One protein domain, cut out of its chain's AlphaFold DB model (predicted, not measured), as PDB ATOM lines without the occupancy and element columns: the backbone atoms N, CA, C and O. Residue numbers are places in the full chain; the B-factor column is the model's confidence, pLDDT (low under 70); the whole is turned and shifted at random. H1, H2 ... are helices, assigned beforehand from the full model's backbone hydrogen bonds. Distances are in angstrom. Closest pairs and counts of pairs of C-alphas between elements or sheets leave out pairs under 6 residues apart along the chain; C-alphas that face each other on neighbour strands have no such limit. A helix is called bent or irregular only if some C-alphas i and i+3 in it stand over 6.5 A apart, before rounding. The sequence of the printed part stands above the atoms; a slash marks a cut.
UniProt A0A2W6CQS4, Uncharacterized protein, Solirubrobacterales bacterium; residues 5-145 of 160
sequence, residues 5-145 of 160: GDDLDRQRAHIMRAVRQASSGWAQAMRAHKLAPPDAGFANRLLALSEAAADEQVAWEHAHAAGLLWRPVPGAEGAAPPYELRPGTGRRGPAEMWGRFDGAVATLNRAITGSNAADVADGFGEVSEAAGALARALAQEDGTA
ATOM      1  N   GLY A   5     -44.656   5.536   9.618       81.00
ATOM      2  CA  GLY A   5     -44.030   5.265  10.918       81.00
ATOM      3  C   GLY A   5     -44.327   3.858  11.452       81.00
ATOM      4  O   GLY A   5     -43.415   3.169  11.900       81.00
ATOM      5  N   ASP A   6     -45.572   3.388  11.311       85.00
ATOM      6  CA  ASP A   6     -45.991   2.059  11.777       85.00
ATOM      7  C   ASP A   6     -45.325   0.935  10.964       85.00
ATOM      8  O   ASP A   6     -45.059  -0.157  11.475       85.00
ATOM      9  N   ASP A   7     -45.053   1.186   9.682       85.88
ATOM     10  CA  ASP A   7     -44.355   0.245   8.803       85.88
ATOM     11  C   ASP A   7     -42.882   0.091   9.200       85.88
ATOM     12  O   ASP A   7     -42.391  -1.035   9.331       85.88
ATOM     13  N   LEU A   8     -42.203   1.208   9.477       84.75
ATOM     14  CA  LEU A   8     -40.808   1.219   9.923       84.75
ATOM     15  C   LEU A   8     -40.633   0.537  11.285       84.75
ATOM     16  O   LEU A   8     -39.710  -0.262  11.462       84.75
ATOM     17  N   ASP A   9     -41.543   0.782  12.229       88.44
ATOM     18  CA  ASP A   9     -41.501   0.151  13.550       88.44
ATOM     19  C   ASP A   9     -41.702  -1.368  13.467       88.44
ATOM     20  O   ASP A   9     -40.987  -2.138  14.122       88.44
ATOM     21  N   ARG A  10     -42.618  -1.834  12.608       89.38
ATOM     22  CA  ARG A  10     -42.816  -3.271  12.359       89.38
ATOM     23  C   ARG A  10     -41.605  -3.911  11.696       89.38
ATOM     24  O   ARG A  10     -41.193  -4.997  12.118       89.38
ATOM     25  N   GLN A  11     -41.013  -3.247  10.706       89.94
ATOM     26  CA  GLN A  11     -39.800  -3.722  10.044       89.94
ATOM     27  C   GLN A  11     -38.642  -3.841  11.043       89.94
ATOM     28  O   GLN A  11     -37.998  -4.887  11.130       89.94
ATOM     29  N   ARG A  12     -38.428  -2.820  11.881       90.25
ATOM     30  CA  ARG A  12     -37.402  -2.850  12.929       90.25
ATOM     31  C   ARG A  12     -37.651  -3.961  13.947       90.25
ATOM     32  O   ARG A  12     -36.716  -4.662  14.337       90.25
ATOM     33  N   ALA A  13     -38.900  -4.169  14.362       92.31
ATOM     34  CA  ALA A  13     -39.261  -5.247  15.280       92.31
ATOM     35  C   ALA A  13     -39.004  -6.641  14.680       92.31
ATOM     36  O   ALA A  13     -38.573  -7.547  15.402       92.31
ATOM     37  N   HIS A  14     -39.242  -6.810  13.376       94.62
ATOM     38  CA  HIS A  14     -38.935  -8.039  12.649       94.62
ATOM     39  C   HIS A  14     -37.425  -8.311  12.614       94.62
ATOM     40  O   HIS A  14     -37.000  -9.390  13.025       94.62
ATOM     41  N   ILE A  15     -36.616  -7.313  12.248       94.81
ATOM     42  CA  ILE A  15     -35.148  -7.419  12.218       94.81
ATOM     43  C   ILE A  15     -34.598  -7.778  13.604       94.81
ATOM     44  O   ILE A  15     -33.841  -8.731  13.753       94.81
ATOM     45  N   MET A  16     -35.057  -7.095  14.658       93.25
ATOM     46  CA  MET A  16     -34.630  -7.399  16.028       93.25
ATOM     47  C   MET A  16     -35.045  -8.801  16.492       93.25
ATOM     48  O   MET A  16     -34.401  -9.382  17.366       93.25
ATOM     49  N   ARG A  17     -36.141  -9.352  15.958       95.12
ATOM     50  CA  ARG A  17     -36.536 -10.740  16.222       95.12
ATOM     51  C   ARG A  17     -35.607 -11.716  15.503       95.12
ATOM     52  O   ARG A  17     -35.193 -12.676  16.145       95.12
ATOM     53  N   ALA A  18     -35.270 -11.448  14.242       95.19
ATOM     54  CA  ALA A  18     -34.333 -12.257  13.467       95.19
ATOM     55  C   ALA A  18     -32.951 -12.311  14.139       95.19
ATOM     56  O   ALA A  18     -32.469 -13.402  14.419       95.19
ATOM     57  N   VAL A  19     -32.399 -11.159  14.542       94.62
ATOM     58  CA  VAL A  19     -31.130 -11.078  15.293       94.62
ATOM     59  C   VAL A  19     -31.179 -11.923  16.570       94.62
ATOM     60  O   VAL A  19     -30.305 -12.746  16.813       94.62
ATOM     61  N   ARG A  20     -32.236 -11.797  17.388       94.44
ATOM     62  CA  ARG A  20     -32.353 -12.601  18.621       94.44
ATOM     63  C   ARG A  20     -32.436 -14.104  18.355       94.44
ATOM     64  O   ARG A  20     -31.944 -14.889  19.166       94.44
ATOM     65  N   GLN A  21     -33.102 -14.500  17.273       96.19
ATOM     66  CA  GLN A  21     -33.207 -15.899  16.879       96.19
ATOM     67  C   GLN A  21     -31.843 -16.437  16.437       96.19
ATOM     68  O   GLN A  21     -31.425 -17.469  16.960       96.19
ATOM     69  N   ALA A  22     -31.138 -15.708  15.567       96.12
ATOM     70  CA  ALA A  22     -29.800 -16.060  15.102       96.12
ATOM     71  C   ALA A  22     -28.820 -16.207  16.277       96.12
ATOM     72  O   ALA A  22     -28.219 -17.267  16.447       96.12
ATOM     73  N   SER A  23     -28.789 -15.240  17.201       93.38
ATOM     74  CA  SER A  23     -27.925 -15.319  18.390       93.38
ATOM     75  C   SER A  23     -28.262 -16.457  19.341       93.38
ATOM     76  O   SER A  23     -27.374 -17.017  19.990       93.38
ATOM     77  N   SER A  24     -29.533 -16.847  19.420       94.38
ATOM     78  CA  SER A  24     -29.931 -18.030  20.188       94.38
ATOM     79  C   SER A  24     -29.448 -19.321  19.519       94.38
ATOM     80  O   SER A  24     -28.972 -20.221  20.215       94.38
ATOM     81  N   GLY A  25     -29.521 -19.396  18.186       95.94
ATOM     82  CA  GLY A  25     -28.984 -20.504  17.391       95.94
ATOM     83  C   GLY A  25     -27.466 -20.627  17.527       95.94
ATOM     84  O   GLY A  25     -26.963 -21.696  17.873       95.94
ATOM     85  N   TRP A  26     -26.741 -19.515  17.389       94.31
ATOM     86  CA  TRP A  26     -25.295 -19.453  17.602       94.31
ATOM     87  C   TRP A  26     -24.893 -19.929  19.004       94.31
ATOM     88  O   TRP A  26     -24.041 -20.810  19.158       94.31
ATOM     89  N   ALA A  27     -25.553 -19.417  20.048       93.25
ATOM     90  CA  ALA A  27     -25.291 -19.837  21.423       93.25
ATOM     91  C   ALA A  27     -25.564 -21.337  21.639       93.25
ATOM     92  O   ALA A  27     -24.829 -22.006  22.372       93.25
ATOM     93  N   GLN A  28     -26.603 -21.882  20.997       93.38
ATOM     94  CA  GLN A  28     -26.910 -23.309  21.043       93.38
ATOM     95  C   GLN A  28     -25.827 -24.145  20.349       93.38
ATOM     96  O   GLN A  28     -25.373 -25.128  20.940       93.38
ATOM     97  N   ALA A  29     -25.372 -23.743  19.159       93.19
ATOM     98  CA  ALA A  29     -24.294 -24.418  18.441       93.19
ATOM     99  C   ALA A  29     -23.005 -24.436  19.279       93.19
ATOM    100  O   ALA A  29     -22.449 -25.503  19.547       93.19
ATOM    101  N   MET A  30     -22.591 -23.287  19.821       91.50
ATOM    102  CA  MET A  30     -21.423 -23.185  20.707       91.50
ATOM    103  C   MET A  30     -21.551 -24.063  21.961       91.50
ATOM    104  O   MET A  30     -20.584 -24.694  22.401       91.50
ATOM    105  N   ARG A  31     -22.754 -24.150  22.541       89.50
ATOM    106  CA  ARG A  31     -23.023 -25.027  23.686       89.50
ATOM    107  C   ARG A  31     -22.930 -26.507  23.314       89.50
ATOM    108  O   ARG A  31     -22.440 -27.282  24.135       89.50
ATOM    109  N   ALA A  32     -23.364 -26.895  22.115       88.94
ATOM    110  CA  ALA A  32     -23.239 -28.266  21.633       88.94
ATOM    111  C   ALA A  32     -21.769 -28.701  21.586       88.94
ATOM    112  O   ALA A  32     -21.456 -29.789  22.060       88.94
ATOM    113  N   HIS A  33     -20.864 -27.821  21.138       87.25
ATOM    114  CA  HIS A  33     -19.420 -28.091  21.157       87.25
ATOM    115  C   HIS A  33     -18.847 -28.217  22.577       87.25
ATOM    116  O   HIS A  33     -17.938 -28.997  22.842       87.25
ATOM    117  N   LYS A  34     -19.392 -27.464  23.537       86.06
ATOM    118  CA  LYS A  34     -18.943 -27.513  24.937       86.06
ATOM    119  C   LYS A  34     -19.365 -28.791  25.673       86.06
ATOM    120  O   LYS A  34     -18.669 -29.204  26.596       86.06
ATOM    121  N   LEU A  35     -20.526 -29.353  25.336       84.06
ATOM    122  CA  LEU A  35     -21.137 -30.479  26.058       84.06
ATOM    123  C   LEU A  35     -20.958 -31.831  25.361       84.06
ATOM    124  O   LEU A  35     -21.398 -32.848  25.898       84.06
ATOM    125  N   ALA A  36     -20.376 -31.852  24.165       75.19
ATOM    126  CA  ALA A  36     -20.297 -33.063  23.375       75.19
ATOM    127  C   ALA A  36     -19.384 -34.128  24.013       75.19
ATOM    128  O   ALA A  36     -18.300 -33.804  24.507       75.19
ATOM    129  N   PRO A  37     -19.776 -35.414  23.943       69.00
ATOM    130  CA  PRO A  37     -18.829 -36.509  24.081       69.00
ATOM    131  C   PRO A  37     -17.735 -36.393  23.006       69.00
ATOM    132  O   PRO A  37     -18.043 -35.963  21.885       69.00
ATOM    133  N   PRO A  38     -16.488 -36.810  23.297       68.50
ATOM    134  CA  PRO A  38     -15.426 -36.835  22.301       68.50
ATOM    135  C   PRO A  38     -15.869 -37.572  21.031       68.50
ATOM    136  O   PRO A  38     -16.389 -38.683  21.092       68.50
ATOM    137  N   ASP A  39     -15.655 -36.927  19.889       64.25
ATOM    138  CA  ASP A  39     -15.706 -37.491  18.535       64.25
ATOM    139  C   ASP A  39     -17.055 -38.016  17.989       64.25
ATOM    140  O   ASP A  39     -17.181 -38.257  16.789       64.25
ATOM    141  N   ALA A  40     -18.115 -38.120  18.794       70.50
ATOM    142  CA  ALA A  40     -19.428 -38.535  18.291       70.50
ATOM    143  C   ALA A  40     -20.130 -37.383  17.547       70.50
ATOM    144  O   ALA A  40     -20.634 -36.459  18.179       70.50
ATOM    145  N   GLY A  41     -20.189 -37.428  16.211       82.38
ATOM    146  CA  GLY A  41     -20.957 -36.470  15.397       82.38
ATOM    147  C   GLY A  41     -20.329 -35.076  15.273       82.38
ATOM    148  O   GLY A  41     -21.047 -34.089  15.115       82.38
ATOM    149  N   PHE A  42     -19.000 -34.982  15.363       87.62
ATOM    150  CA  PHE A  42     -18.267 -33.714  15.309       87.62
ATOM    151  C   PHE A  42     -18.479 -32.946  13.993       87.62
ATOM    152  O   PHE A  42     -18.772 -31.752  14.029       87.62
ATOM    153  N   ALA A  43     -18.442 -33.631  12.844       90.00
ATOM    154  CA  ALA A  43     -18.702 -33.011  11.541       90.00
ATOM    155  C   ALA A  43     -20.091 -32.346  11.477       90.00
ATOM    156  O   ALA A  43     -20.219 -31.218  11.007       90.00
ATOM    157  N   ASN A  44     -21.121 -32.988  12.041       91.31
ATOM    158  CA  ASN A  44     -22.473 -32.421  12.104       91.31
ATOM    159  C   ASN A  44     -22.544 -31.196  13.025       91.31
ATOM    160  O   ASN A  44     -23.266 -30.250  12.726       91.31
ATOM    161  N   ARG A  45     -21.791 -31.177  14.134       92.44
ATOM    162  CA  ARG A  45     -21.713 -29.988  15.000       92.44
ATOM    163  C   ARG A  45     -20.993 -28.824  14.329       92.44
ATOM    164  O   ARG A  45     -21.378 -27.680  14.547       92.44
ATOM    165  N   LEU A  46     -19.951 -29.093  13.541       93.25
ATOM    166  CA  LEU A  46     -19.293 -28.064  12.732       93.25
ATOM    167  C   LEU A  46     -20.225 -27.526  11.643       93.25
ATOM    168  O   LEU A  46     -20.254 -26.319  11.424       93.25
ATOM    169  N   LEU A  47     -21.032 -28.391  11.023       95.12
ATOM    170  CA  LEU A  47     -22.051 -27.958  10.068       95.12
ATOM    171  C   LEU A  47     -23.108 -27.072  10.741       95.12
ATOM    172  O   LEU A  47     -23.371 -25.979  10.259       95.12
ATOM    173  N   ALA A  48     -23.634 -27.479  11.899       95.50
ATOM    174  CA  ALA A  48     -24.594 -26.669  12.651       95.50
ATOM    175  C   ALA A  48     -24.001 -25.320  13.107       95.50
ATOM    176  O   ALA A  48     -24.707 -24.317  13.171       95.50
ATOM    177  N   LEU A  49     -22.700 -25.278  13.417       95.81
ATOM    178  CA  LEU A  49     -21.990 -24.032  13.714       95.81
ATOM    179  C   LEU A  49     -21.891 -23.126  12.477       95.81
ATOM    180  O   LEU A  49     -22.101 -21.924  12.599       95.81
ATOM    181  N   SER A  50     -21.595 -23.703  11.308       97.81
ATOM    182  CA  SER A  50     -21.568 -22.996  10.021       97.81
ATOM    183  C   SER A  50     -22.931 -22.381   9.692       97.81
ATOM    184  O   SER A  50     -23.018 -21.187   9.427       97.81
ATOM    185  N   GLU A  51     -24.005 -23.164   9.802       98.19
ATOM    186  CA  GLU A  51     -25.375 -22.704   9.547       98.19
ATOM    187  C   GLU A  51     -25.788 -21.584  10.509       98.19
ATOM    188  O   GLU A  51     -26.275 -20.543  10.076       98.19
ATOM    189  N   ALA A  52     -25.508 -21.738  11.806       97.94
ATOM    190  CA  ALA A  52     -25.807 -20.701  12.789       97.94
ATOM    191  C   ALA A  52     -25.017 -19.400  12.546       97.94
ATOM    192  O   ALA A  52     -25.536 -18.313  12.792       97.94
ATOM    193  N   ALA A  53     -23.773 -19.496  12.064       97.75
ATOM    194  CA  ALA A  53     -22.986 -18.329  11.676       97.75
ATOM    195  C   ALA A  53     -23.550 -17.652  10.414       97.75
ATOM    196  O   ALA A  53     -23.603 -16.427  10.358       97.75
ATOM    197  N   ALA A  54     -24.031 -18.423   9.433       98.38
ATOM    198  CA  ALA A  54     -24.705 -17.872   8.254       98.38
ATOM    199  C   ALA A  54     -25.983 -17.102   8.634       98.38
ATOM    200  O   ALA A  54     -26.229 -16.011   8.120       98.38
ATOM    201  N   ASP A  55     -26.774 -17.638   9.568       98.06
ATOM    202  CA  ASP A  55     -27.975 -16.966  10.070       98.06
ATOM    203  C   ASP A  55     -27.639 -15.639  10.776       98.06
ATOM    204  O   ASP A  55     -28.348 -14.646  10.593       98.06
ATOM    205  N   GLU A  56     -26.553 -15.596  11.559       97.75
ATOM    206  CA  GLU A  56     -26.057 -14.358  12.180       97.75
ATOM    207  C   GLU A  56     -25.591 -13.342  11.133       97.75
ATOM    208  O   GLU A  56     -25.984 -12.177  11.217       97.75
ATOM    209  N   GLN A  57     -24.827 -13.766  10.120       98.25
ATOM    210  CA  GLN A  57     -24.407 -12.893   9.020       98.25
ATOM    211  C   GLN A  57     -25.623 -12.199   8.388       98.25
ATOM    212  O   GLN A  57     -25.698 -10.971   8.375       98.25
ATOM    213  N   VAL A  58     -26.615 -12.973   7.937       98.06
ATOM    214  CA  VAL A  58     -27.813 -12.431   7.271       98.06
ATOM    215  C   VAL A  58     -28.607 -11.513   8.205       98.06
ATOM    216  O   VAL A  58     -29.111 -10.463   7.792       98.06
ATOM    217  N   ALA A  59     -28.738 -11.879   9.482       97.25
ATOM    218  CA  ALA A  59     -29.449 -11.055  10.451       97.25
ATOM    219  C   ALA A  59     -28.753  -9.703  10.681       97.25
ATOM    220  O   ALA A  59     -29.435  -8.673  10.748       97.25
ATOM    221  N   TRP A  60     -27.420  -9.686  10.772       96.56
ATOM    222  CA  TRP A  60     -26.645  -8.465  10.987       96.56
ATOM    223  C   TRP A  60     -26.476  -7.615   9.728       96.56
ATOM    224  O   TRP A  60     -26.491  -6.391   9.852       96.56
ATOM    225  N   GLU A  61     -26.449  -8.204   8.531       97.38
ATOM    226  CA  GLU A  61     -26.550  -7.468   7.260       97.38
ATOM    227  C   GLU A  61     -27.865  -6.678   7.191       97.38
ATOM    228  O   GLU A  61     -27.869  -5.467   6.949       97.38
ATOM    229  N   HIS A  62     -28.995  -7.330   7.490       95.81
ATOM    230  CA  HIS A  62     -30.293  -6.655   7.550       95.81
ATOM    231  C   HIS A  62     -30.358  -5.603   8.664       95.81
ATOM    232  O   HIS A  62     -30.956  -4.540   8.482       95.81
ATOM    233  N   ALA A  63     -29.743  -5.871   9.820       93.75
ATOM    234  CA  ALA A  63     -29.660  -4.908  10.911       93.75
ATOM    235  C   ALA A  63     -28.850  -3.668  10.511       93.75
ATOM    236  O   ALA A  63     -29.315  -2.545  10.723       93.75
ATOM    237  N   HIS A  64     -27.694  -3.863   9.877       94.81
ATOM    238  CA  HIS A  64     -26.851  -2.788   9.372       94.81
ATOM    239  C   HIS A  64     -27.576  -1.953   8.311       94.81
ATOM    240  O   HIS A  64     -27.613  -0.727   8.420       94.81
ATOM    241  N   ALA A  65     -28.233  -2.602   7.344       93.94
ATOM    242  CA  ALA A  65     -29.027  -1.929   6.315       93.94
ATOM    243  C   ALA A  65     -30.181  -1.092   6.903       93.94
ATOM    244  O   ALA A  65     -30.582  -0.085   6.322       93.94
ATOM    245  N   ALA A  66     -30.691  -1.471   8.079       92.69
ATOM    246  CA  ALA A  66     -31.686  -0.710   8.835       92.69
ATOM    247  C   ALA A  66     -31.084   0.338   9.796       92.69
ATOM    248  O   ALA A  66     -31.812   0.917  10.606       92.69
ATOM    249  N   GLY A  67     -29.771   0.580   9.739       93.00
ATOM    250  CA  GLY A  67     -29.068   1.557  10.573       93.00
ATOM    251  C   GLY A  67     -28.890   1.131  12.032       93.00
ATOM    252  O   GLY A  67     -28.638   1.974  12.894       93.00
ATOM    253  N   LEU A  68     -29.050  -0.158  12.342       91.81
ATOM    254  CA  LEU A  68     -28.785  -0.684  13.677       91.81
ATOM    255  C   LEU A  68     -27.282  -0.881  13.877       91.81
ATOM    256  O   LEU A  68     -26.552  -1.282  12.972       91.81
ATOM    257  N   LEU A  69     -26.837  -0.618  15.102       92.44
ATOM    258  CA  LEU A  69     -25.457  -0.815  15.524       92.44
ATOM    259  C   LEU A  69     -25.334  -2.097  16.340       92.44
ATOM    260  O   LEU A  69     -26.251  -2.468  17.083       92.44
ATOM    261  N   TRP A  70     -24.173  -2.737  16.236       92.44
ATOM    262  CA  TRP A  70     -23.807  -3.810  17.145       92.44
ATOM    263  C   TRP A  70     -23.526  -3.230  18.531       92.44
ATOM    264  O   TRP A  70     -22.965  -2.140  18.663       92.44
ATOM    265  N   ARG A  71     -23.908  -3.963  19.581       92.06
ATOM    266  CA  ARG A  71     -23.526  -3.622  20.952       92.06
ATOM    267  C   ARG A  71     -22.223  -4.351  21.288       92.06
ATOM    268  O   ARG A  71     -22.291  -5.569  21.451       92.06
ATOM    269  N   PRO A  72     -21.094  -3.636  21.462       90.69
ATOM    270  CA  PRO A  72     -19.809  -4.249  21.773       90.69
ATOM    271  C   PRO A  72     -19.882  -5.243  22.930       90.69
ATOM    272  O   PRO A  72     -20.595  -5.014  23.914       90.69
ATOM    273  N   VAL A  73     -19.090  -6.309  22.835       87.06
ATOM    274  CA  VAL A  73     -18.854  -7.269  23.917       87.06
ATOM    275  C   VAL A  73     -17.406  -7.097  24.391       87.06
ATOM    276  O   VAL A  73     -16.497  -7.656  23.775       87.06
ATOM    277  N   PRO A  74     -17.151  -6.301  25.448       81.00
ATOM    278  CA  PRO A  74     -15.794  -6.059  25.933       81.00
ATOM    279  C   PRO A  74     -15.108  -7.347  26.403       81.00
ATOM    280  O   PRO A  74     -15.732  -8.162  27.088       81.00
ATOM    281  N   GLY A  75     -13.823  -7.512  26.080       78.81
ATOM    282  CA  GLY A  75     -13.015  -8.664  26.496       78.81
ATOM    283  C   GLY A  75     -13.214  -9.923  25.645       78.81
ATOM    284  O   GLY A  75     -12.687 -10.984  25.989       78.81
ATOM    285  N   ALA A  76     -13.977  -9.837  24.551       80.00
ATOM    286  CA  ALA A  76     -14.214 -10.958  23.651       80.00
ATOM    287  C   ALA A  76     -13.003 -11.293  22.759       80.00
ATOM    288  O   ALA A  76     -12.881 -12.423  22.290       80.00
ATOM    289  N   GLU A  77     -12.060 -10.366  22.588       73.38
ATOM    290  CA  GLU A  77     -10.830 -10.551  21.815       73.38
ATOM    291  C   GLU A  77      -9.963 -11.717  22.323       73.38
ATOM    292  O   GLU A  77      -9.272 -12.371  21.542       73.38
ATOM    293  N   GLY A  78     -10.034 -12.007  23.627       69.25
ATOM    294  CA  GLY A  78      -9.329 -13.110  24.283       69.25
ATOM    295  C   GLY A  78     -10.193 -14.348  24.533       69.25
ATOM    296  O   GLY A  78      -9.745 -15.273  25.217       69.25
ATOM    297  N   ALA A  79     -11.435 -14.380  24.038       74.75
ATOM    298  CA  ALA A  79     -12.343 -15.491  24.284       74.75
ATOM    299  C   ALA A  79     -11.821 -16.769  23.614       74.75
ATOM    300  O   ALA A  79     -11.758 -16.887  22.389       74.75
ATOM    301  N   ALA A  80     -11.454 -17.750  24.438       69.75
ATOM    302  CA  ALA A  80     -11.008 -19.043  23.944       69.75
ATOM    303  C   ALA A  80     -12.212 -19.870  23.461       69.75
ATOM    304  O   ALA A  80     -13.185 -20.020  24.213       69.75
ATOM    305  N   PRO A  81     -12.136 -20.489  22.271       75.00
ATOM    306  CA  PRO A  81     -13.198 -21.363  21.798       75.00
ATOM    307  C   PRO A  81     -13.346 -22.607  22.707       75.00
ATOM    308  O   PRO A  81     -12.458 -22.909  23.524       75.00
ATOM    309  N   PRO A  82     -14.476 -23.337  22.606       80.25
ATOM    310  CA  PRO A  82     -14.663 -24.647  23.230       80.25
ATOM    311  C   PRO A  82     -13.474 -25.585  22.992       80.25
ATOM    312  O   PRO A  82     -12.803 -25.480  21.971       80.25
ATOM    313  N   TYR A  83     -13.206 -26.505  23.926       75.12
ATOM    314  CA  TYR A  83     -11.989 -27.331  23.920       75.12
ATOM    315  C   TYR A  83     -11.765 -28.081  22.596       75.12
ATOM    316  O   TYR A  83     -10.663 -28.034  22.059       75.12
ATOM    317  N   GLU A  84     -12.804 -28.691  22.018       79.31
ATOM    318  CA  GLU A  84     -12.695 -29.403  20.731       79.31
ATOM    319  C   GLU A  84     -12.361 -28.490  19.541       79.31
ATOM    320  O   GLU A  84     -11.779 -28.932  18.554       79.31
ATOM    321  N   LEU A  85     -12.635 -27.192  19.674       81.94
ATOM    322  CA  LEU A  85     -12.314 -26.158  18.700       81.94
ATOM    323  C   LEU A  85     -10.998 -25.441  19.017       81.94
ATOM    324  O   LEU A  85     -10.727 -24.419  18.403       81.94
ATOM    325  N   ARG A  86     -10.163 -25.910  19.954       79.69
ATOM    326  CA  ARG A  86      -8.854 -25.286  20.242       79.69
ATOM    327  C   ARG A  86      -7.729 -25.902  19.409       79.69
ATOM    328  O   ARG A  86      -7.780 -27.098  19.129       79.69
ATOM    329  N   PRO A  87      -6.693 -25.130  19.041       74.06
ATOM    330  CA  PRO A  87      -5.481 -25.692  18.456       74.06
ATOM    331  C   PRO A  87      -4.820 -26.711  19.399       74.06
ATOM    332  O   PRO A  87      -4.868 -26.560  20.619       74.06
ATOM    333  N   GLY A  88      -4.179 -27.740  18.836       68.19
ATOM    334  CA  GLY A  88      -3.377 -28.706  19.602       68.19
ATOM    335  C   GLY A  88      -4.153 -29.816  20.322       68.19
ATOM    336  O   GLY A  88      -3.544 -30.597  21.047       68.19
ATOM    337  N   THR A  89      -5.466 -29.942  20.117       68.94
ATOM    338  CA  THR A  89      -6.312 -30.961  20.775       68.94
ATOM    339  C   THR A  89      -6.481 -32.260  19.979       68.94
ATOM    340  O   THR A  89      -7.356 -33.063  20.287       68.94
ATOM    341  N   GLY A  90      -5.644 -32.499  18.962       68.00
ATOM    342  CA  GLY A  90      -5.776 -33.669  18.083       68.00
ATOM    343  C   GLY A  90      -6.858 -33.507  17.011       68.00
ATOM    344  O   GLY A  90      -7.504 -34.480  16.633       68.00
ATOM    345  N   ARG A  91      -7.068 -32.271  16.536       82.44
ATOM    346  CA  ARG A  91      -8.006 -31.941  15.456       82.44
ATOM    347  C   ARG A  91      -7.792 -32.852  14.241       82.44
ATOM    348  O   ARG A  91      -6.693 -32.908  13.690       82.44
ATOM    349  N   ARG A  92      -8.859 -33.533  13.826       80.75
ATOM    350  CA  ARG A  92      -8.917 -34.302  12.574       80.75
ATOM    351  C   ARG A  92      -9.048 -33.347  11.384       80.75
ATOM    352  O   ARG A  92      -9.485 -32.209  11.560       80.75
ATOM    353  N   GLY A  93      -8.699 -33.803  10.187       83.50
ATOM    354  CA  GLY A  93      -8.816 -33.024   8.958       83.50
ATOM    355  C   GLY A  93      -7.648 -32.078   8.643       83.50
ATOM    356  O   GLY A  93      -6.651 -32.023   9.371       83.50
ATOM    357  N   PRO A  94      -7.738 -31.329   7.527       87.31
ATOM    358  CA  PRO A  94      -6.608 -30.579   6.982       87.31
ATOM    359  C   PRO A  94      -6.189 -29.394   7.862       87.31
ATOM    360  O   PRO A  94      -6.989 -28.506   8.157       87.31
ATOM    361  N   ALA A  95      -4.900 -29.328   8.215       87.94
ATOM    362  CA  ALA A  95      -4.350 -28.259   9.057       87.94
ATOM    363  C   ALA A  95      -4.563 -26.851   8.468       87.94
ATOM    364  O   ALA A  95      -4.816 -25.903   9.207       87.94
ATOM    365  N   GLU A  96      -4.514 -26.715   7.140       89.69
ATOM    366  CA  GLU A  96      -4.757 -25.436   6.466       89.69
ATOM    367  C   GLU A  96      -6.196 -24.937   6.675       89.69
ATOM    368  O   GLU A  96      -6.406 -23.758   6.957       89.69
ATOM    369  N   MET A  97      -7.191 -25.828   6.601       93.94
ATOM    370  CA  MET A  97      -8.597 -25.467   6.829       93.94
ATOM    371  C   MET A  97      -8.832 -25.032   8.276       93.94
ATOM    372  O   MET A  97      -9.558 -24.073   8.526       93.94
ATOM    373  N   TRP A  98      -8.152 -25.680   9.221       93.19
ATOM    374  CA  TRP A  98      -8.140 -25.245  10.613       93.19
ATOM    375  C   TRP A  98      -7.507 -23.870  10.800       93.19
ATOM    376  O   TRP A  98      -8.049 -23.065  11.548       93.19
ATOM    377  N   GLY A  99      -6.421 -23.569  10.084       92.62
ATOM    378  CA  GLY A  99      -5.820 -22.235  10.089       92.62
ATOM    379  C   GLY A  99      -6.784 -21.153   9.596       92.62
ATOM    380  O   GLY A  99      -6.867 -20.086  10.202       92.62
ATOM    381  N   ARG A 100      -7.567 -21.439   8.546       94.44
ATOM    382  CA  ARG A 100      -8.612 -20.522   8.053       94.44
ATOM    383  C   ARG A 100      -9.715 -20.312   9.089       94.44
ATOM    384  O   ARG A 100     -10.088 -19.173   9.345       94.44
ATOM    385  N   PHE A 101     -10.190 -21.385   9.720       94.25
ATOM    386  CA  PHE A 101     -11.195 -21.302  10.782       94.25
ATOM    387  C   PHE A 101     -10.703 -20.496  11.989       94.25
ATOM    388  O   PHE A 101     -11.406 -19.611  12.466       94.25
ATOM    389  N   ASP A 102      -9.479 -20.749  12.454       93.00
ATOM    390  CA  ASP A 102      -8.888 -20.011  13.574       93.00
ATOM    391  C   ASP A 102      -8.712 -18.521  13.237       93.00
ATOM    392  O   ASP A 102      -8.972 -17.657  14.078       93.00
ATOM    393  N   GLY A 103      -8.315 -18.216  11.997       93.75
ATOM    394  CA  GLY A 103      -8.248 -16.852  11.477       93.75
ATOM    395  C   GLY A 103      -9.609 -16.155  11.490       93.75
ATOM    396  O   GLY A 103      -9.715 -15.059  12.038       93.75
ATOM    397  N   ALA A 104     -10.647 -16.819  10.975       95.38
ATOM    398  CA  ALA A 104     -12.017 -16.309  10.952       95.38
ATOM    399  C   ALA A 104     -12.563 -16.049  12.367       95.38
ATOM    400  O   ALA A 104     -13.114 -14.984  12.642       95.38
ATOM    401  N   VAL A 105     -12.340 -16.971  13.311       92.88
ATOM    402  CA  VAL A 105     -12.712 -16.776  14.725       92.88
ATOM    403  C   VAL A 105     -11.985 -15.570  15.322       92.88
ATOM    404  O   VAL A 105     -12.592 -14.781  16.043       92.88
ATOM    405  N   ALA A 106     -10.699 -15.385  15.014       91.81
ATOM    406  CA  ALA A 106      -9.954 -14.219  15.475       91.81
ATOM    407  C   ALA A 106     -10.484 -12.910  14.860       91.81
ATOM    408  O   ALA A 106     -10.526 -11.893  15.554       91.81
ATOM    409  N   THR A 107     -10.892 -12.916  13.586       93.75
ATOM    410  CA  THR A 107     -11.558 -11.776  12.935       93.75
ATOM    411  C   THR A 107     -12.877 -11.450  13.622       93.75
ATOM    412  O   THR A 107     -13.054 -10.311  14.056       93.75
ATOM    413  N   LEU A 108     -13.745 -12.443  13.823       94.25
ATOM    414  CA  LEU A 108     -15.019 -12.264  14.514       94.25
ATOM    415  C   LEU A 108     -14.822 -11.725  15.936       94.25
ATOM    416  O   LEU A 108     -15.452 -10.738  16.306       94.25
ATOM    417  N   ASN A 109     -13.905 -12.310  16.714       91.75
ATOM    418  CA  ASN A 109     -13.602 -11.860  18.076       91.75
ATOM    419  C   ASN A 109     -13.148 -10.395  18.119       91.75
ATOM    420  O   ASN A 109     -13.479  -9.691  19.067       91.75
ATOM    421  N   ARG A 110     -12.417  -9.913  17.104       91.94
ATOM    422  CA  ARG A 110     -12.090  -8.485  16.985       91.94
ATOM    423  C   ARG A 110     -13.328  -7.667  16.618       91.94
ATOM    424  O   ARG A 110     -13.601  -6.671  17.283       91.94
ATOM    425  N   ALA A 111     -14.096  -8.093  15.618       93.62
ATOM    426  CA  ALA A 111     -15.274  -7.370  15.137       93.62
ATOM    427  C   ALA A 111     -16.310  -7.122  16.245       93.62
ATOM    428  O   ALA A 111     -16.770  -5.993  16.418       93.62
ATOM    429  N   ILE A 112     -16.604  -8.130  17.076       92.69
ATOM    430  CA  ILE A 112     -17.608  -8.021  18.153       92.69
ATOM    431  C   ILE A 112     -17.200  -7.095  19.309       92.69
ATOM    432  O   ILE A 112     -18.035  -6.783  20.165       92.69
ATOM    433  N   THR A 113     -15.946  -6.630  19.343       92.38
ATOM    434  CA  THR A 113     -15.490  -5.573  20.267       92.38
ATOM    435  C   THR A 113     -15.713  -4.165  19.704       92.38
ATOM    436  O   THR A 113     -15.776  -3.201  20.468       92.38
ATOM    437  N   GLY A 114     -15.878  -4.038  18.384       91.19
ATOM    438  CA  GLY A 114     -16.320  -2.819  17.709       91.19
ATOM    439  C   GLY A 114     -17.832  -2.616  17.822       91.19
ATOM    440  O   GLY A 114     -18.519  -3.399  18.460       91.19
ATOM    441  N   SER A 115     -18.369  -1.543  17.229       91.62
ATOM    442  CA  SER A 115     -19.828  -1.263  17.181       91.62
ATOM    443  C   SER A 115     -20.430  -1.391  15.775       91.62
ATOM    444  O   SER A 115     -21.625  -1.160  15.584       91.62
ATOM    445  N   ASN A 116     -19.608  -1.716  14.777       94.00
ATOM    446  CA  ASN A 116     -20.039  -1.797  13.391       94.00
ATOM    447  C   ASN A 116     -20.727  -3.143  13.127       94.00
ATOM    448  O   ASN A 116     -20.100  -4.195  13.207       94.00
ATOM    449  N   ALA A 117     -22.019  -3.097  12.805       94.38
ATOM    450  CA  ALA A 117     -22.800  -4.286  12.482       94.38
ATOM    451  C   ALA A 117     -22.337  -4.975  11.184       94.38
ATOM    452  O   ALA A 117     -22.451  -6.193  11.098       94.38
ATOM    453  N   ALA A 118     -21.790  -4.229  10.216       96.25
ATOM    454  CA  ALA A 118     -21.260  -4.806   8.981       96.25
ATOM    455  C   ALA A 118     -20.022  -5.670   9.260       96.25
ATOM    456  O   ALA A 118     -20.003  -6.835   8.887       96.25
ATOM    457  N   ASP A 119     -19.057  -5.150  10.029       96.75
ATOM    458  CA  ASP A 119     -17.848  -5.906  10.394       96.75
ATOM    459  C   ASP A 119     -18.191  -7.189  11.174       96.75
ATOM    460  O   ASP A 119     -17.524  -8.215  11.043       96.75
ATOM    461  N   VAL A 120     -19.243  -7.144  12.003       96.31
ATOM    462  CA  VAL A 120     -19.741  -8.324  12.724       96.31
ATOM    463  C   VAL A 120     -20.379  -9.331  11.769       96.31
ATOM    464  O   VAL A 120     -20.119 -10.525  11.906       96.31
ATOM    465  N   ALA A 121     -21.175  -8.871  10.801       97.25
ATOM    466  CA  ALA A 121     -21.759  -9.738   9.784       97.25
ATOM    467  C   ALA A 121     -20.675 -10.431   8.941       97.25
ATOM    468  O   ALA A 121     -20.709 -11.654   8.809       97.25
ATOM    469  N   ASP A 122     -19.676  -9.680   8.472       97.88
ATOM    470  CA  ASP A 122     -18.535 -10.213   7.717       97.88
ATOM    471  C   ASP A 122     -17.776 -11.271   8.535       97.88
ATOM    472  O   ASP A 122     -17.501 -12.368   8.047       97.88
ATOM    473  N   GLY A 123     -17.513 -10.993   9.818       97.25
ATOM    474  CA  GLY A 123     -16.865 -11.948  10.719       97.25
ATOM    475  C   GLY A 123     -17.655 -13.250  10.896       97.25
ATOM    476  O   GLY A 123     -17.065 -14.332  10.926       97.25
ATOM    477  N   PHE A 124     -18.985 -13.176  10.989       98.00
ATOM    478  CA  PHE A 124     -19.831 -14.372  11.014       98.00
ATOM    479  C   PHE A 124     -19.806 -15.121   9.676       98.00
ATOM    480  O   PHE A 124     -19.753 -16.354   9.676       98.00
ATOM    481  N   GLY A 125     -19.769 -14.407   8.550       98.19
ATOM    482  CA  GLY A 125     -19.644 -15.004   7.221       98.19
ATOM    483  C   GLY A 125     -18.342 -15.780   7.031       98.19
ATOM    484  O   GLY A 125     -18.371 -16.935   6.596       98.19
ATOM    485  N   GLU A 126     -17.208 -15.215   7.454       98.31
ATOM    486  CA  GLU A 126     -15.912 -15.908   7.421       98.31
ATOM    487  C   GLU A 126     -15.938 -17.206   8.247       98.31
ATOM    488  O   GLU A 126     -15.438 -18.251   7.814       98.31
ATOM    489  N   VAL A 127     -16.549 -17.167   9.439       97.50
ATOM    490  CA  VAL A 127     -16.690 -18.355  10.297       97.50
ATOM    491  C   VAL A 127     -17.598 -19.393   9.643       97.50
ATOM    492  O   VAL A 127     -17.265 -20.581   9.662       97.50
ATOM    493  N   SER A 128     -18.713 -18.963   9.048       98.25
ATOM    494  CA  SER A 128     -19.639 -19.837   8.328       98.25
ATOM    495  C   SER A 128     -18.930 -20.608   7.218       98.25
ATOM    496  O   SER A 128     -18.997 -21.844   7.185       98.25
ATOM    497  N   GLU A 129     -18.188 -19.909   6.357       98.25
ATOM    498  CA  GLU A 129     -17.474 -20.521   5.238       98.25
ATOM    499  C   GLU A 129     -16.422 -21.524   5.727       98.25
ATOM    500  O   GLU A 129     -16.401 -22.683   5.289       98.25
ATOM    501  N   ALA A 130     -15.580 -21.114   6.678       97.19
ATOM    502  CA  ALA A 130     -14.500 -21.950   7.186       97.19
ATOM    503  C   ALA A 130     -15.019 -23.193   7.933       97.19
ATOM    504  O   ALA A 130     -14.526 -24.304   7.711       97.19
ATOM    505  N   ALA A 131     -16.041 -23.036   8.781       95.56
ATOM    506  CA  ALA A 131     -16.657 -24.144   9.508       95.56
ATOM    507  C   ALA A 131     -17.356 -25.127   8.558       95.56
ATOM    508  O   ALA A 131     -17.234 -26.343   8.723       95.56
ATOM    509  N   GLY A 132     -18.038 -24.618   7.528       97.00
ATOM    510  CA  GLY A 132     -18.704 -25.439   6.519       97.00
ATOM    511  C   GLY A 132     -17.712 -26.237   5.672       97.00
ATOM    512  O   GLY A 132     -17.945 -27.414   5.385       97.00
ATOM    513  N   ALA A 133     -16.575 -25.637   5.308       96.00
ATOM    514  CA  ALA A 133     -15.494 -26.337   4.617       96.00
ATOM    515  C   ALA A 133     -14.923 -27.485   5.469       96.00
ATOM    516  O   ALA A 133     -14.811 -28.612   4.978       96.00
ATOM    517  N   LEU A 134     -14.645 -27.230   6.753       94.25
ATOM    518  CA  LEU A 134     -14.186 -28.254   7.698       94.25
ATOM    519  C   LEU A 134     -15.208 -29.381   7.872       94.25
ATOM    520  O   LEU A 134     -14.846 -30.551   7.778       94.25
ATOM    521  N   ALA A 135     -16.485 -29.049   8.072       94.00
ATOM    522  CA  ALA A 135     -17.547 -30.038   8.239       94.00
ATOM    523  C   ALA A 135     -17.626 -30.999   7.044       94.00
ATOM    524  O   ALA A 135     -17.705 -32.215   7.224       94.00
ATOM    525  N   ARG A 136     -17.551 -30.466   5.817       94.19
ATOM    526  CA  ARG A 136     -17.578 -31.269   4.585       94.19
ATOM    527  C   ARG A 136     -16.336 -32.137   4.428       94.19
ATOM    528  O   ARG A 136     -16.467 -33.272   3.976       94.19
ATOM    529  N   ALA A 137     -15.152 -31.620   4.753       92.12
ATOM    530  CA  ALA A 137     -13.912 -32.392   4.684       92.12
ATOM    531  C   ALA A 137     -13.942 -33.568   5.673       92.12
ATOM    532  O   ALA A 137     -13.710 -34.711   5.288       92.12
ATOM    533  N   LEU A 138     -14.351 -33.309   6.917       89.81
ATOM    534  CA  LEU A 138     -14.448 -34.334   7.958       89.81
ATOM    535  C   LEU A 138     -15.524 -35.380   7.658       89.81
ATOM    536  O   LEU A 138     -15.289 -36.568   7.851       89.81
ATOM    537  N   ALA A 139     -16.681 -34.971   7.132       89.19
ATOM    538  CA  ALA A 139     -17.724 -35.911   6.728       89.19
ATOM    539  C   ALA A 139     -17.266 -36.844   5.590       89.19
ATOM    540  O   ALA A 139     -17.647 -38.016   5.558       89.19
ATOM    541  N   GLN A 140     -16.434 -36.349   4.664       87.12
ATOM    542  CA  GLN A 140     -15.824 -37.180   3.622       87.12
ATOM    543  C   GLN A 140     -14.830 -38.181   4.222       87.12
ATOM    544  O   GLN A 140     -14.886 -39.363   3.886       87.12
ATOM    545  N   GLU A 141     -13.973 -37.746   5.148       83.81
ATOM    546  CA  GLU A 141     -13.057 -38.632   5.875       83.81
ATOM    547  C   GLU A 141     -13.824 -39.734   6.634       83.81
ATOM    548  O   GLU A 141     -13.543 -40.920   6.440       83.81
ATOM    549  N   ASP A 142     -14.865 -39.375   7.394       81.12
ATOM    550  CA  ASP A 142     -15.727 -40.317   8.126       81.12
ATOM    551  C   ASP A 142     -16.408 -41.325   7.176       81.12
ATOM    552  O   ASP A 142     -16.448 -42.534   7.438       81.12
ATOM    553  N   GLY A 143     -16.903 -40.847   6.028       75.00
ATOM    554  CA  GLY A 143     -17.517 -41.675   4.990       75.00
ATOM    555  C   GLY A 143     -16.540 -42.629   4.294       75.00
ATOM    556  O   GLY A 143     -16.930 -43.741   3.940       75.00
ATOM    557  N   THR A 144     -15.271 -42.239   4.129       70.56
ATOM    558  CA  THR A 144     -14.219 -43.095   3.545       70.56
ATOM    559  C   THR A 144     -13.631 -44.112   4.528       70.56
ATOM    560  O   THR A 144     -13.150 -45.160   4.093       70.56
ATOM    561  N   ALA A 145     -13.712 -43.867   5.840       60.69
ATOM    562  CA  ALA A 145     -13.300 -44.821   6.875       60.69
ATOM    563  C   ALA A 145     -14.346 -45.935   7.111       60.69
ATOM    564  O   ALA A 145     -13.997 -47.094   7.359       60.69
TER     565      ALA A 145
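This is residues 5 to 145 of the 160 residues of an uncharacterized protein of Solirubrobacterales bacterium (UniProt A0A2W6CQS4). Four helices stand side by side in a curved row, in the order H1, H2, H4, H3, each running the opposite way to its neighbour in the row. The long link from H2 to H3 runs back lengthwise along the hollow side of that row, and the first residue of H1 and the last of H4 lie at opposite ends of the long axis. The printed part has 141 residues with four named helices, H1, H2, H3 and H4 along the chain, and no named strand; its class is all helix, with 101 residues in the helices. The whole is compact, with a radius of gyration of the C-alphas of 16.1 A, and its outline is a rod of 59 by 28 by 24 A.

H1, residues 5 to 35, is the longest helix by residues; it begins at C-alpha 5 at (-44.030, 5.265, 10.918) and measures 45.1 A from first to last C-alpha. H2, residues 42 to 65, measures 34.7 A and begins at C-alpha 42 at (-18.267, -33.714, 15.309). Residues 66 to 94 hold no named element. H3, residues 95 to 111, measures 24.3 A. H4, residues 117 to 145, measures 42.0 A and ends at C-alpha 145 at (-13.300, -44.821, 6.875). None of the four is bent or irregular.

H1 and H2 touch and form a helical hairpin, opposite ways at a shallow tilt of 22 degrees; their closest C-alphas, those of Trp 26 and Ala 52, are 5.0 A apart. H2 and H4 touch with 54 pairs of C-alphas within 8 A, the closest being those of Ser 50 and Ser 128 at 4.1 A. They run opposite ways at a shallow tilt of 20 degrees, 9.9 A from centre to centre. H3 and H4 touch and form a second helical hairpin, opposite ways at a shallow tilt of 22 degrees; their closest C-alphas, those of Leu 108 and Gly 123, are 4.2 A apart. The helix packing is mostly aligned, the three touching pairs being at shallow tilts. H1 is apart from H3 and from H4, and H2 is apart from H3. In H1, H2, H3 and H4 every backbone O i to N i+4 pair is within hydrogen-bond range.

The two C-alphas farthest apart are those of Gly 5 and Ala 145, at 58.9 A. The printed part has no cut. The link from H2 to H3, 29 residues, is long, and its C-alphas lie 11 to 22 A from the mean of all C-alphas; the link from H1 to H2 is short and the link from H3 to H4 is tight. The mean pLDDT of the printed part is 89.3, and the model's confidence is under 70 at residues 37 to 39, 78, 80, 88 to 90 and 145.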